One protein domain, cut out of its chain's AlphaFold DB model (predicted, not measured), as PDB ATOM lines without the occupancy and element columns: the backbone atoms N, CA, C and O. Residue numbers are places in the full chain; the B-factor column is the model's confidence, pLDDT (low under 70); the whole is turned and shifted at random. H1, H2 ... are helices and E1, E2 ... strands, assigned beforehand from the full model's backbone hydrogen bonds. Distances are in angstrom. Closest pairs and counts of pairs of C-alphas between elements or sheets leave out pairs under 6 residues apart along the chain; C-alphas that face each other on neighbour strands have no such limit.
ATOM      1  N   ALA A   6      30.733  88.802  16.002       93.25
ATOM      2  CA  ALA A   6      31.156  87.761  16.937       93.25
ATOM      3  C   ALA A   6      31.318  88.302  18.368       93.25
ATOM      4  O   ALA A   6      30.799  87.698  19.295       93.25
ATOM      5  N   GLN A   7      31.957  89.468  18.534       90.94
ATOM      6  CA  GLN A   7      32.085  90.123  19.844       90.94
ATOM      7  C   GLN A   7      30.726  90.548  20.416       90.94
ATOM      8  O   GLN A   7      30.515  90.462  21.621       90.94
ATOM      9  N   TYR A   8      29.801  90.995  19.562       92.81
ATOM     10  CA  TYR A   8      28.435  91.323  19.973       92.81
ATOM     11  C   TYR A   8      27.691  90.085  20.502       92.81
ATOM     12  O   TYR A   8      27.134  90.120  21.596       92.81
ATOM     13  N   ASP A   9      27.703  88.988  19.739       95.38
ATOM     14  CA  ASP A   9      27.015  87.738  20.088       95.38
ATOM     15  C   ASP A   9      27.620  87.074  21.334       95.38
ATOM     16  O   ASP A   9      26.893  86.567  22.187       95.38
ATOM     17  N   GLU A  10      28.947  87.121  21.479       94.94
ATOM     18  CA  GLU A  10      29.651  86.635  22.668       94.94
ATOM     19  C   GLU A  10      29.259  87.425  23.920       94.94
ATOM     20  O   GLU A  10      28.897  86.820  24.931       94.94
ATOM     21  N   ALA A  11      29.257  88.761  23.842       93.88
ATOM     22  CA  ALA A  11      28.828  89.604  24.951       93.88
ATOM     23  C   ALA A  11      27.366  89.334  25.321       93.88
ATOM     24  O   ALA A  11      27.065  89.108  26.488       93.88
ATOM     25  N   MET A  12      26.465  89.283  24.339       95.88
ATOM     26  CA  MET A  12      25.049  89.007  24.584       95.88
ATOM     27  C   MET A  12      24.847  87.682  25.329       95.88
ATOM     28  O   MET A  12      24.206  87.673  26.375       95.88
ATOM     29  N   LYS A  13      25.462  86.588  24.859       95.50
ATOM     30  CA  LYS A  13      25.365  85.265  25.503       95.50
ATOM     31  C   LYS A  13      25.975  85.237  26.900       95.50
ATOM     32  O   LYS A  13      25.458  84.561  27.788       95.50
ATOM     33  N   TYR A  14      27.096  85.931  27.091       93.56
ATOM     34  CA  TYR A  14      27.743  86.023  28.396       93.56
ATOM     35  C   TYR A  14      26.847  86.746  29.406       93.56
ATOM     36  O   TYR A  14      26.614  86.223  30.496       93.56
ATOM     37  N   LEU A  15      26.298  87.907  29.030       94.25
ATOM     38  CA  LEU A  15      25.414  88.675  29.905       94.25
ATOM     39  C   LEU A  15      24.088  87.955  30.146       94.25
ATOM     40  O   LEU A  15      23.634  87.962  31.283       94.25
ATOM     41  N   GLU A  16      23.511  87.299  29.137       94.12
ATOM     42  CA  GLU A  16      22.279  86.506  29.270       94.12
ATOM     43  C   GLU A  16      22.437  85.411  30.318       94.12
ATOM     44  O   GLU A  16      21.613  85.288  31.220       94.12
ATOM     45  N   LYS A  17      23.550  84.672  30.272       92.00
ATOM     46  CA  LYS A  17      23.839  83.635  31.263       92.00
ATOM     47  C   LYS A  17      23.871  84.200  32.686       92.00
ATOM     48  O   LYS A  17      23.293  83.608  33.593       92.00
ATOM     49  N   ILE A  18      24.559  85.323  32.888       89.69
ATOM     50  CA  ILE A  18      24.664  85.954  34.210       89.69
ATOM     51  C   ILE A  18      23.303  86.500  34.635       89.69
ATOM     52  O   ILE A  18      22.870  86.272  35.760       89.69
ATOM     53  N   TYR A  19      22.594  87.168  33.732       90.38
ATOM     54  CA  TYR A  19      21.259  87.679  33.992       90.38
ATOM     55  C   TYR A  19      20.318  86.553  34.441       90.38
ATOM     56  O   TYR A  19      19.681  86.673  35.481       90.38
ATOM     57  N   ASP A  20      20.305  85.417  33.743       89.88
ATOM     58  CA  ASP A  20      19.488  84.248  34.087       89.88
ATOM     59  C   ASP A  20      19.841  83.618  35.440       89.88
ATOM     60  O   ASP A  20      18.987  82.992  36.078       89.88
ATOM     61  N   GLU A  21      21.099  83.705  35.870       85.62
ATOM     62  CA  GLU A  21      21.536  83.240  37.189       85.62
ATOM     63  C   GLU A  21      21.023  84.175  38.290       85.62
ATOM     64  O   GLU A  21      20.474  83.708  39.290       85.62
ATOM     65  N   TYR A  22      21.134  85.486  38.076       81.88
ATOM     66  CA  TYR A  22      20.815  86.498  39.077       81.88
ATOM     67  C   TYR A  22      19.322  86.857  39.118       81.88
ATOM     68  O   TYR A  22      18.778  87.056  40.197       81.88
ATOM     69  N   VAL A  23      18.576  86.841  38.013       84.56
ATOM     70  CA  VAL A  23      17.127  87.150  38.016       84.56
ATOM     71  C   VAL A  23      16.315  86.185  38.893       84.56
ATOM     72  O   VAL A  23      15.237  86.515  39.377       84.56
ATOM     73  N   LYS A  24      16.845  84.978  39.125       82.06
ATOM     74  CA  LYS A  24      16.258  83.975  40.023       82.06
ATOM     75  C   LYS A  24      16.446  84.314  41.503       82.06
ATOM     76  O   LYS A  24      15.754  83.738  42.338       82.06
ATOM     77  N   LEU A  25      17.390  85.195  41.825       74.31
ATOM     78  CA  LEU A  25      17.640  85.659  43.181       74.31
ATOM     79  C   LEU A  25      16.681  86.807  43.489       74.31
ATOM     80  O   LEU A  25      16.625  87.800  42.767       74.31
ATOM     81  N   ASN A  26      15.942  86.683  44.587       68.69
ATOM     82  CA  ASN A  26      15.185  87.793  45.138       68.69
ATOM     83  C   ASN A  26      16.147  88.676  45.956       68.69
ATOM     84  O   ASN A  26      16.725  88.183  46.929       68.69
ATOM     85  N   PRO A  27      16.313  89.970  45.629       68.19
ATOM     86  CA  PRO A  27      17.182  90.867  46.393       68.19
ATOM     87  C   PRO A  27      16.833  90.907  47.880       68.19
ATOM     88  O   PRO A  27      17.722  91.035  48.716       68.19
ATOM     89  N   GLN A  28      15.552  90.746  48.228       66.56
ATOM     90  CA  GLN A  28      15.113  90.723  49.621       66.56
ATOM     91  C   GLN A  28      15.634  89.500  50.384       66.56
ATOM     92  O   GLN A  28      15.955  89.626  51.564       66.56
ATOM     93  N   ASP A  29      15.771  88.353  49.719       71.94
ATOM     94  CA  ASP A  29      16.305  87.139  50.339       71.94
ATOM     95  C   ASP A  29      17.799  87.333  50.652       71.94
ATOM     96  O   ASP A  29      18.242  87.042  51.761       71.94
ATOM     97  N   LEU A  30      18.552  87.953  49.731       67.44
ATOM     98  CA  LEU A  30      19.964  88.310  49.937       67.44
ATOM     99  C   LEU A  30      20.151  89.298  51.100       67.44
ATOM    100  O   LEU A  30      21.098  89.186  51.873       67.44
ATOM    101  N   ILE A  31      19.244  90.266  51.251       64.88
ATOM    102  CA  ILE A  31      19.229  91.195  52.392       64.88
ATOM    103  C   ILE A  31      18.949  90.436  53.692       64.88
ATOM    104  O   ILE A  31      19.598  90.670  54.711       64.88
ATOM    105  N   ASP A  32      17.946  89.562  53.683       67.81
ATOM    106  CA  ASP A  32      17.497  88.855  54.876       67.81
ATOM    107  C   ASP A  32      18.564  87.888  55.404       67.81
ATOM    108  O   ASP A  32      18.743  87.805  56.621       67.81
ATOM    109  N   GLU A  33      19.329  87.250  54.514       66.12
ATOM    110  CA  GLU A  33      20.490  86.417  54.857       66.12
ATOM    111  C   GLU A  33      21.594  87.179  55.603       66.12
ATOM    112  O   GLU A  33      22.334  86.588  56.387       66.12
ATOM    113  N   GLN A  34      21.701  88.492  55.394       62.94
ATOM    114  CA  GLN A  34      22.784  89.320  55.934       62.94
ATOM    115  C   GLN A  34      22.381  90.104  57.194       62.94
ATOM    116  O   GLN A  34      23.190  90.828  57.781       62.94
ATOM    117  N   LYS A  35      21.133  89.961  57.662       61.91
ATOM    118  CA  LYS A  35      20.680  90.577  58.915       61.91
ATOM    119  C   LYS A  35      21.420  89.980  60.128       61.91
ATOM    120  O   LYS A  35      21.612  88.768  60.197       61.91
ATOM    121  N   PHE A  43      27.768 100.527  53.564       58.75
ATOM    122  CA  PHE A  43      28.383  99.518  52.715       58.75
ATOM    123  C   PHE A  43      28.518  98.222  53.500       58.75
ATOM    124  O   PHE A  43      29.195  98.196  54.532       58.75
ATOM    125  N   ILE A  44      27.885  97.157  53.022       57.25
ATOM    126  CA  ILE A  44      28.053  95.819  53.589       57.25
ATOM    127  C   ILE A  44      28.725  94.955  52.532       57.25
ATOM    128  O   ILE A  44      28.189  94.763  51.443       57.25
ATOM    129  N   SER A  45      29.935  94.503  52.858       55.41
ATOM    130  CA  SER A  45      30.639  93.481  52.093       55.41
ATOM    131  C   SER A  45      30.077  92.132  52.501       55.41
ATOM    132  O   SER A  45      30.077  91.814  53.690       55.41
ATOM    133  N   ILE A  46      29.642  91.340  51.533       55.25
ATOM    134  CA  ILE A  46      29.292  89.936  51.764       55.25
ATOM    135  C   ILE A  46      30.429  89.033  51.281       55.25
ATOM    136  O   ILE A  46      31.219  89.436  50.426       55.25
ATOM    137  N   ASP A  47      30.522  87.819  51.820       50.59
ATOM    138  CA  ASP A  47      31.631  86.887  51.550       50.59
ATOM    139  C   ASP A  47      31.799  86.528  50.058       50.59
ATOM    140  O   ASP A  47      32.876  86.103  49.644       50.59
ATOM    141  N   SER A  48      30.778  86.756  49.221       49.59
ATOM    142  CA  SER A  48      30.858  86.625  47.757       49.59
ATOM    143  C   SER A  48      31.475  87.833  47.034       49.59
ATOM    144  O   SER A  48      31.473  87.865  45.807       49.59
ATOM    145  N   GLY A  49      32.004  88.825  47.759       50.47
ATOM    146  CA  GLY A  49      32.637  90.018  47.185       50.47
ATOM    147  C   GLY A  49      31.664  91.130  46.778       50.47
ATOM    148  O   GLY A  49      32.066  92.063  46.087       50.47
ATOM    149  N   SER A  50      30.398  91.048  47.190       58.94
ATOM    150  CA  SER A  50      29.376  92.020  46.793       58.94
ATOM    151  C   SER A  50      29.320  93.208  47.753       58.94
ATOM    152  O   SER A  50      29.441  93.044  48.968       58.94
ATOM    153  N   LEU A  51      29.126  94.401  47.195       58.06
ATOM    154  CA  LEU A  51      28.970  95.661  47.913       58.06
ATOM    155  C   LEU A  51      27.481  96.023  47.932       58.06
ATOM    156  O   LEU A  51      26.890  96.268  46.883       58.06
ATOM    157  N   MET A  52      26.869  96.054  49.112       59.69
ATOM    158  CA  MET A  52      25.504  96.559  49.274       59.69
ATOM    159  C   MET A  52      25.565  98.031  49.688       59.69
ATOM    160  O   MET A  52      26.008  98.315  50.801       59.69
ATOM    161  N   GLU A  53      25.149  98.951  48.814       59.53
ATOM    162  CA  GLU A  53      25.035 100.376  49.152       59.53
ATOM    163  C   GLU A  53      23.646 100.677  49.729       59.53
ATOM    164  O   GLU A  53      22.618 100.354  49.127       59.53
ATOM    165  N   TRP A  54      23.625 101.293  50.913       56.41
ATOM    166  CA  TRP A  54      22.413 101.735  51.604       56.41
ATOM    167  C   TRP A  54      22.413 103.263  51.728       56.41
ATOM    168  O   TRP A  54      23.062 103.814  52.622       56.41
ATOM    169  N   ASP A  55      21.666 103.975  50.873       54.06
ATOM    170  CA  ASP A  55      21.465 105.420  51.061       54.06
ATOM    171  C   ASP A  55      20.321 105.696  52.054       54.06
ATOM    172  O   ASP A  55      19.157 105.335  51.863       54.06
ATOM    173  N   ARG A  56      20.684 106.387  53.137       50.00
ATOM    174  CA  ARG A  56      19.876 106.705  54.319       50.00
ATOM    175  C   ARG A  56      18.765 107.729  54.067       50.00
ATOM    176  O   ARG A  56      17.906 107.873  54.936       50.00
ATOM    177  N   LYS A  57      18.815 108.492  52.968       46.28
ATOM    178  CA  LYS A  57      17.850 109.580  52.714       46.28
ATOM    179  C   LYS A  57      16.592 109.134  51.972       46.28
ATOM    180  O   LYS A  57      15.533 109.655  52.300       46.28
ATOM    181  N   ASP A  58      16.706 108.144  51.083       50.53
ATOM    182  CA  ASP A  58      15.601 107.667  50.232       50.53
ATOM    183  C   ASP A  58      15.466 106.127  50.170       50.53
ATOM    184  O   ASP A  58      14.660 105.627  49.391       50.53
ATOM    185  N   CYS A  59      16.225 105.365  50.975       46.97
ATOM    186  CA  CYS A  59      16.207 103.891  51.024       46.97
ATOM    187  C   CYS A  59      16.224 103.230  49.633       46.97
ATOM    188  O   CYS A  59      15.321 102.472  49.278       46.97
ATOM    189  N   LYS A  60      17.266 103.497  48.843       53.44
ATOM    190  CA  LYS A  60      17.521 102.776  47.591       53.44
ATOM    191  C   LYS A  60      18.560 101.704  47.874       53.44
ATOM    192  O   LYS A  60      19.705 102.027  48.174       53.44
ATOM    193  N   LEU A  61      18.136 100.447  47.859       54.66
ATOM    194  CA  LEU A  61      19.038  99.313  47.988       54.66
ATOM    195  C   LEU A  61      19.626  99.000  46.615       54.66
ATOM    196  O   LEU A  61      18.872  98.749  45.680       54.66
ATOM    197  N   MET A  62      20.953  98.973  46.527       60.72
ATOM    198  CA  MET A  62      21.668  98.490  45.353       60.72
ATOM    199  C   MET A  62      22.628  97.382  45.781       60.72
ATOM    200  O   MET A  62      23.582  97.621  46.522       60.72
ATOM    201  N   TYR A  63      22.354  96.156  45.343       63.78
ATOM    202  CA  TYR A  63      23.290  95.042  45.480       63.78
ATOM    203  C   TYR A  63      24.227  95.059  44.284       63.78
ATOM    204  O   TYR A  63      23.727  94.947  43.174       63.78
ATOM    205  N   LEU A  64      25.538  95.178  44.497       62.81
ATOM    206  CA  LEU A  64      26.536  95.145  43.433       62.81
ATOM    207  C   LEU A  64      27.451  93.924  43.588       62.81
ATOM    208  O   LEU A  64      28.262  93.887  44.511       62.81
ATOM    209  N   PHE A  65      27.380  92.958  42.675       68.44
ATOM    210  CA  PHE A  65      28.482  92.007  42.472       68.44
ATOM    211  C   PHE A  65      29.451  92.603  41.454       68.44
ATOM    212  O   PHE A  65      28.993  93.052  40.408       68.44
ATOM    213  N   TYR A  66      30.755  92.617  41.743       65.25
ATOM    214  CA  TYR A  66      31.761  93.155  40.827       65.25
ATOM    215  C   TYR A  66      33.008  92.270  40.750       65.25
ATOM    216  O   TYR A  66      33.742  92.145  41.728       65.25
ATOM    217  N   ASP A  67      33.289  91.706  39.574       69.00
ATOM    218  CA  ASP A  67      34.489  90.900  39.307       69.00
ATOM    219  C   ASP A  67      35.497  91.625  38.394       69.00
ATOM    220  O   ASP A  67      35.985  91.086  37.404       69.00
ATOM    221  N   PHE A  68      35.838  92.875  38.726       68.44
ATOM    222  CA  PHE A  68      36.714  93.780  37.950       68.44
ATOM    223  C   PHE A  68      36.234  94.137  36.531       68.44
ATOM    224  O   PHE A  68      36.555  95.219  36.049       68.44
ATOM    225  N   HIS A  69      35.453  93.290  35.863       81.38
ATOM    226  CA  HIS A  69      34.974  93.524  34.502       81.38
ATOM    227  C   HIS A  69      33.460  93.413  34.401       81.38
ATOM    228  O   HIS A  69      32.880  94.109  33.574       81.38
ATOM    229  N   THR A  70      32.813  92.616  35.247       85.56
ATOM    230  CA  THR A  70      31.361  92.448  35.257       85.56
ATOM    231  C   THR A  70      30.771  93.032  36.524       85.56
ATOM    232  O   THR A  70      31.264  92.778  37.618       85.56
ATOM    233  N   ALA A  71      29.701  93.806  36.375       85.62
ATOM    234  CA  ALA A  71      28.897  94.332  37.466       85.62
ATOM    235  C   ALA A  71      27.460  93.815  37.354       85.62
ATOM    236  O   ALA A  71      26.860  93.922  36.285       85.62
ATOM    237  N   VAL A  72      26.896  93.312  38.451       84.31
ATOM    238  CA  VAL A  72      25.471  92.971  38.567       84.31
ATOM    239  C   VAL A  72      24.843  93.871  39.614       84.31
ATOM    240  O   VAL A  72      25.284  93.839  40.757       84.31
ATOM    241  N   SER A  73      23.834  94.648  39.230       82.31
ATOM    242  CA  SER A  73      23.132  95.600  40.087       82.31
ATOM    243  C   SER A  73      21.627  95.363  40.095       82.31
ATOM    244  O   SER A  73      21.035  95.255  39.025       82.31
ATOM    245  N   TYR A  74      21.002  95.360  41.272       78.94
ATOM    246  CA  TYR A  74      19.543  95.470  41.391       78.94
ATOM    247  C   TYR A  74      19.161  96.892  41.771       78.94
ATOM    248  O   TYR A  74      19.711  97.443  42.724       78.94
ATOM    249  N   GLU A  75      18.223  97.468  41.033       73.44
ATOM    250  CA  GLU A  75      17.571  98.723  41.371       73.44
ATOM    251  C   GLU A  75      16.380  98.482  42.315       73.44
ATOM    252  O   GLU A  75      15.882  97.367  42.478       73.44
ATOM    253  N   TYR A  76      15.916  99.549  42.969       68.00
ATOM    254  CA  TYR A  76      14.850  99.476  43.976       68.00
ATOM    255  C   TYR A  76      13.512  98.964  43.422       68.00
ATOM    256  O   TYR A  76      12.746  98.322  44.137       68.00
ATOM    257  N   ASP A  77      13.215  99.256  42.159       71.25
ATOM    258  CA  ASP A  77      12.011  98.776  41.481       71.25
ATOM    259  C   ASP A  77      12.092  97.288  41.095       71.25
ATOM    260  O   ASP A  77      11.149  96.749  40.518       71.25
ATOM    261  N   GLY A  78      13.185  96.615  41.470       72.38
ATOM    262  CA  GLY A  78      13.441  95.215  41.174       72.38
ATOM    263  C   GLY A  78      14.122  95.000  39.827       72.38
ATOM    264  O   GLY A  78      14.354  93.845  39.470       72.38
ATOM    265  N   ASN A  79      14.464  96.066  39.093       82.56
ATOM    266  CA  ASN A  79      15.167  95.926  37.826       82.56
ATOM    267  C   ASN A  79      16.597  95.438  38.056       82.56
ATOM    268  O   ASN A  79      17.389  96.044  38.777       82.56
ATOM    269  N   LEU A  80      16.929  94.323  37.420       86.69
ATOM    270  CA  LEU A  80      18.263  93.765  37.367       86.69
ATOM    271  C   LEU A  80      18.995  94.358  36.170       86.69
ATOM    272  O   LEU A  80      18.490  94.372  35.050       86.69
ATOM    273  N   LYS A  81      20.232  94.775  36.399       90.81
ATOM    274  CA  LYS A  81      21.158  95.204  35.364       90.81
ATOM    275  C   LYS A  81      22.480  94.475  35.514       90.81
ATOM    276  O   LYS A  81      23.121  94.523  36.557       90.81
ATOM    277  N   VAL A  82      22.908  93.837  34.440       91.25
ATOM    278  CA  VAL A  82      24.233  93.250  34.280       91.25
ATOM    279  C   VAL A  82      25.016  94.137  33.324       91.25
ATOM    280  O   VAL A  82      24.491  94.622  32.323       91.25
ATOM    281  N   SER A  83      26.279  94.385  33.632       92.31
ATOM    282  CA  SER A  83      27.188  95.131  32.772       92.31
ATOM    283  C   SER A  83      28.530  94.436  32.692       92.31
ATOM    284  O   SER A  83      28.953  93.829  33.668       92.31
ATOM    285  N   HIS A  84      29.192  94.525  31.546       92.50
ATOM    286  CA  HIS A  84      30.493  93.911  31.324       92.50
ATOM    287  C   HIS A  84      31.380  94.826  30.483       92.50
ATOM    288  O   HIS A  84      31.009  95.194  29.365       92.50
ATOM    289  N   LEU A  85      32.553  95.179  31.004       91.94
ATOM    290  CA  LEU A  85      33.604  95.845  30.246       91.94
ATOM    291  C   LEU A  85      34.212  94.841  29.265       91.94
ATOM    292  O   LEU A  85      34.986  93.972  29.656       91.94
ATOM    293  N   MET A  86      33.868  94.991  27.989       91.69
ATOM    294  CA  MET A  86      34.330  94.112  26.916       91.69
ATOM    295  C   MET A  86      35.783  94.407  26.541       91.69
ATOM    296  O   MET A  86      36.579  93.504  26.309       91.69
ATOM    297  N   GLU A  87      36.112  95.693  26.420       88.94
ATOM    298  CA  GLU A  87      37.376  96.163  25.862       88.94
ATOM    299  C   GLU A  87      37.638  97.611  26.287       88.94
ATOM    300  O   GLU A  87      36.713  98.424  26.356       88.94
ATOM    301  N   THR A  88      38.912  97.941  26.510       89.38
ATOM    302  CA  THR A  88      39.404  99.323  26.498       89.38
ATOM    303  C   THR A  88      40.418  99.460  25.369       89.38
ATOM    304  O   THR A  88      41.384  98.701  25.317       89.38
ATOM    305  N   THR A  89      40.198 100.401  24.462       87.56
ATOM    306  CA  THR A  89      41.109 100.676  23.349       87.56
ATOM    307  C   THR A  89      42.274 101.563  23.791       87.56
ATOM    308  O   THR A  89      42.169 102.317  24.759       87.56
ATOM    309  N   ASP A  90      43.373 101.541  23.030       86.69
ATOM    310  CA  ASP A  90      44.564 102.366  23.300       86.69
ATOM    311  C   ASP A  90      44.276 103.877  23.282       86.69
ATOM    312  O   ASP A  90      44.965 104.659  23.935       86.69
ATOM    313  N   ASP A  91      43.251 104.305  22.539       86.50
ATOM    314  CA  ASP A  91      42.784 105.689  22.518       86.50
ATOM    315  C   ASP A  91      41.788 106.006  23.645       86.50
ATOM    316  O   ASP A  91      41.196 107.083  23.638       86.50
ATOM    317  N   GLY A  92      41.607 105.122  24.629       87.81
ATOM    318  CA  GLY A  92      40.802 105.367  25.829       87.81
ATOM    319  C   GLY A  92      39.292 105.271  25.607       87.81
ATOM    320  O   GLY A  92      38.530 105.947  26.299       87.81
ATOM    321  N   LEU A  93      38.835 104.489  24.624       90.75
ATOM    322  CA  LEU A  93      37.418 104.150  24.482       90.75
ATOM    323  C   LEU A  93      37.128 102.847  25.221       90.75
ATOM    324  O   LEU A  93      37.846 101.866  25.066       90.75
ATOM    325  N   GLN A  94      36.046 102.826  25.986       91.75
ATOM    326  CA  GLN A  94      35.557 101.636  26.670       91.75
ATOM    327  C   GLN A  94      34.274 101.148  26.025       91.75
ATOM    328  O   GLN A  94      33.319 101.911  25.889       91.75
ATOM    329  N   PHE A  95      34.246  99.869  25.668       93.25
ATOM    330  CA  PHE A  95      33.050  99.179  25.206       93.25
ATOM    331  C   PHE A  95      32.464  98.406  26.374       93.25
ATOM    332  O   PHE A  95      33.110  97.512  26.918       93.25
ATOM    333  N   VAL A  96      31.241  98.751  26.757       94.19
ATOM    334  CA  VAL A  96      30.552  98.110  27.872       94.19
ATOM    335  C   VAL A  96      29.237  97.553  27.365       94.19
ATOM    336  O   VAL A  96      28.391  98.292  26.859       94.19
ATOM    337  N   ALA A  97      29.076  96.243  27.492       96.25
ATOM    338  CA  ALA A  97      27.803  95.588  27.266       96.25
ATOM    339  C   ALA A  97      26.918  95.762  28.498       96.25
ATOM    340  O   ALA A  97      27.400  95.711  29.631       96.25
ATOM    341  N   HIS A  98      25.625  95.941  28.269       95.69
ATOM    342  CA  HIS A  98      24.604  96.006  29.296       95.69
ATOM    343  C   HIS A  98      23.457  95.073  28.932       95.69
ATOM    344  O   HIS A  98      23.068  94.977  27.769       95.69
ATOM    345  N   MET A  99      22.905  94.420  29.946       95.81
ATOM    346  CA  MET A  99      21.661  93.677  29.858       95.81
ATOM    347  C   MET A  99      20.818  94.027  31.069       95.81
ATOM    348  O   MET A  99      21.303  93.933  32.196       95.81
ATOM    349  N   TYR A 100      19.592  94.472  30.852       93.31
ATOM    350  CA  TYR A 100      18.708  94.874  31.937       93.31
ATOM    351  C   TYR A 100      17.255  94.697  31.544       93.31
ATOM    352  O   TYR A 100      16.912  94.779  30.366       93.31
ATOM    353  N   ASN A 101      16.391  94.466  32.526       89.56
ATOM    354  CA  ASN A 101      14.961  94.502  32.279       89.56
ATOM    355  C   ASN A 101      14.404  95.914  32.447       89.56
ATOM    356  O   ASN A 101      14.815  96.683  33.316       89.56
ATOM    357  N   THR A 102      13.420  96.213  31.619       84.44
ATOM    358  CA  THR A 102      12.456  97.287  31.812       84.44
ATOM    359  C   THR A 102      11.138  96.663  32.296       84.44
ATOM    360  O   THR A 102      11.034  95.435  32.401       84.44
ATOM    361  N   PRO A 103      10.104  97.465  32.608       78.62
ATOM    362  CA  PRO A 103       8.789  96.917  32.936       78.62
ATOM    363  C   PRO A 103       8.182  96.039  31.829       78.62
ATOM    364  O   PRO A 103       7.351  95.184  32.131       78.62
ATOM    365  N   ASP A 104       8.592  96.244  30.574       81.50
ATOM    366  CA  ASP A 104       7.954  95.642  29.402       81.50
ATOM    367  C   ASP A 104       8.820  94.572  28.715       81.50
ATOM    368  O   ASP A 104       8.273  93.651  28.104       81.50
ATOM    369  N   GLU A 105      10.154  94.648  28.812       90.25
ATOM    370  CA  GLU A 105      11.049  93.731  28.098       90.25
ATOM    371  C   GLU A 105      12.448  93.585  28.719       90.25
ATOM    372  O   GLU A 105      12.841  94.315  29.626       90.25
ATOM    373  N   LEU A 106      13.203  92.601  28.225       92.00
ATOM    374  CA  LEU A 106      14.634  92.454  28.485       92.00
ATOM    375  C   LEU A 106      15.404  93.137  27.353       92.00
ATOM    376  O   LEU A 106      15.249  92.769  26.189       92.00
ATOM    377  N   GLU A 107      16.255  94.096  27.696       95.25
ATOM    378  CA  GLU A 107      17.064  94.839  26.741       95.25
ATOM    379  C   GLU A 107      18.534  94.422  26.808       95.25
ATOM    380  O   GLU A 107      19.077  94.110  27.870       95.25
ATOM    381  N   PHE A 108      19.190  94.471  25.649       95.88
ATOM    382  CA  PHE A 108      20.635  94.359  25.514       95.88
ATOM    383  C   PHE A 108      21.161  95.540  24.703       95.88
ATOM    384  O   PHE A 108      20.665  95.830  23.612       95.88
ATOM    385  N   GLU A 109      22.208  96.191  25.198       95.56
ATOM    386  CA  GLU A 109      22.872  97.285  24.495       95.56
ATOM    387  C   GLU A 109      24.387  97.252  24.718       95.56
ATOM    388  O   GLU A 109      24.885  96.724  25.710       95.56
ATOM    389  N   ILE A 110      25.134  97.871  23.804       94.94
ATOM    390  CA  ILE A 110      26.563  98.138  23.989       94.94
ATOM    391  C   ILE A 110      26.761  99.643  23.941       94.94
ATOM    392  O   ILE A 110      26.469 100.293  22.934       94.94
ATOM    393  N   LYS A 111      27.282 100.190  25.035       94.31
ATOM    394  CA  LYS A 111      27.617 101.604  25.166       94.31
ATOM    395  C   LYS A 111      29.118 101.800  25.029       94.31
ATOM    396  O   LYS A 111      29.916 100.983  25.486       94.31
ATOM    397  N   VAL A 112      29.485 102.900  24.377       92.56
ATOM    398  CA  VAL A 112      30.878 103.306  24.194       92.56
ATOM    399  C   VAL A 112      31.118 104.568  25.000       92.56
ATOM    400  O   VAL A 112      30.448 105.579  24.785       92.56
ATOM    401  N   TYR A 113      32.086 104.513  25.905       91.19
ATOM    402  CA  TYR A 113      32.467 105.635  26.752       91.19
ATOM    403  C   TYR A 113      33.862 106.120  26.382       91.19
ATOM    404  O   TYR A 113      34.744 105.321  26.077       91.19
ATOM    405  N   LYS A 114      34.068 107.436  26.425       90.31
ATOM    406  CA  LYS A 114      35.405 108.023  26.395       90.31
ATOM    407  C   LYS A 114      35.878 108.167  27.834       90.31
ATOM    408  O   LYS A 114      35.203 108.819  28.626       90.31
ATOM    409  N   VAL A 115      37.014 107.562  28.155       83.81
ATOM    410  CA  VAL A 115      37.673 107.751  29.443       83.81
ATOM    411  C   VAL A 115      38.829 108.707  29.219       83.81
ATOM    412  O   VAL A 115      39.754 108.414  28.460       83.81
TER     413      VAL A 115
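Overview. This is residues 6 to 35 and 43 to 115 of the 117 residues of an uncharacterized protein of Bacillus megaterium (UniProt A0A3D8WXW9). One twisted sheet of seven antiparallel strands forms a wall, with the long helix H1 over the E5 to E7 part of one face and the short helix H2 over E3 on the same face; the other face has no named helix. The printed part has 103 residues, in the order H1 H2 E1 E2 E3 E4 E5 E6 E7, and the sheet keeps the order E1 - E2 - E3 - E4 - E5 - E6 - E7. The class is mixed, helices and strands, in two layers, the helices being on one face of the sheet. The whole is compact, with a radius of gyration of the C-alphas of 14.7 A, and only just elongated, with spans of 43 by 29 by 26 A.

Arrangement. H1, residues 6 to 22, is on the sheet at a height over the sheet of 8.3 A. It touches E5, residues 80 to 88, where the C-alphas of Tyr 19 and Val 82 are closest at 6.3 A, and E6, residues 93 to 101, where those of Leu 15 and Met 99 are closest at 6.3 A. On the local plane H1 and E6 stand at 41 degrees, slantwise to the strands. H2, residues 27 to 33, is on the same face at a height over the sheet of 10.3 A; it is over E3, residues 61 to 66, and runs across the strands, at 81 degrees to E3 on the local plane. The closest C-alphas of H2 and E3 are those of Pro 27 and Tyr 63, 7.5 A apart. H1 and H2 are apart. In both helices every O i to N i+4 pair is within hydrogen-bond range. The strands form a meander, each the antiparallel neighbour of the one before. Within hydrogen-bond range are N 44 and O 52 at 3.1 A between E1, residues 43 to 45, and E2, residues 51 to 54; N 51 and O 64 at 2.9 A between E2 and E3; N 72 and O 65 at 2.9 A between E3 and E4, residues 70 to 74; N 71 and O 83 at 2.8 A between E4 and E5; N 82 and O 99 at 2.8 A between E5 and E6; and N 98 and O 109 at 2.8 A between E6 and E7, residues 106 to 114.

Along the chain. H1 begins at C-alpha 6, (31.156, 87.761, 16.937), and is 24.5 A long; H2 is 10.1 A long. E1 and E2 are short, and E3 and E4 measure 15.8 A and 13.7 A. E5, E6 and E7 measure 24.4 A, 25.7 A and 26.0 A, and E7 ends at C-alpha 114, (35.405, 108.023, 26.395).

Size, cuts and confidence. The C-alphas of Lys 35 and Asp 91, the two farthest apart, are 45.2 A apart. Residues 36 to 42 are not printed, and C-alphas 35 and 43 are 13.3 A apart across this cut. Of the links that are printed whole, E2 to E3 is short and the others are tight. Mean pLDDT of the printed part is 78.5; residues 26 to 28, 30 to 35, 43 to 68 and 76 are under 70.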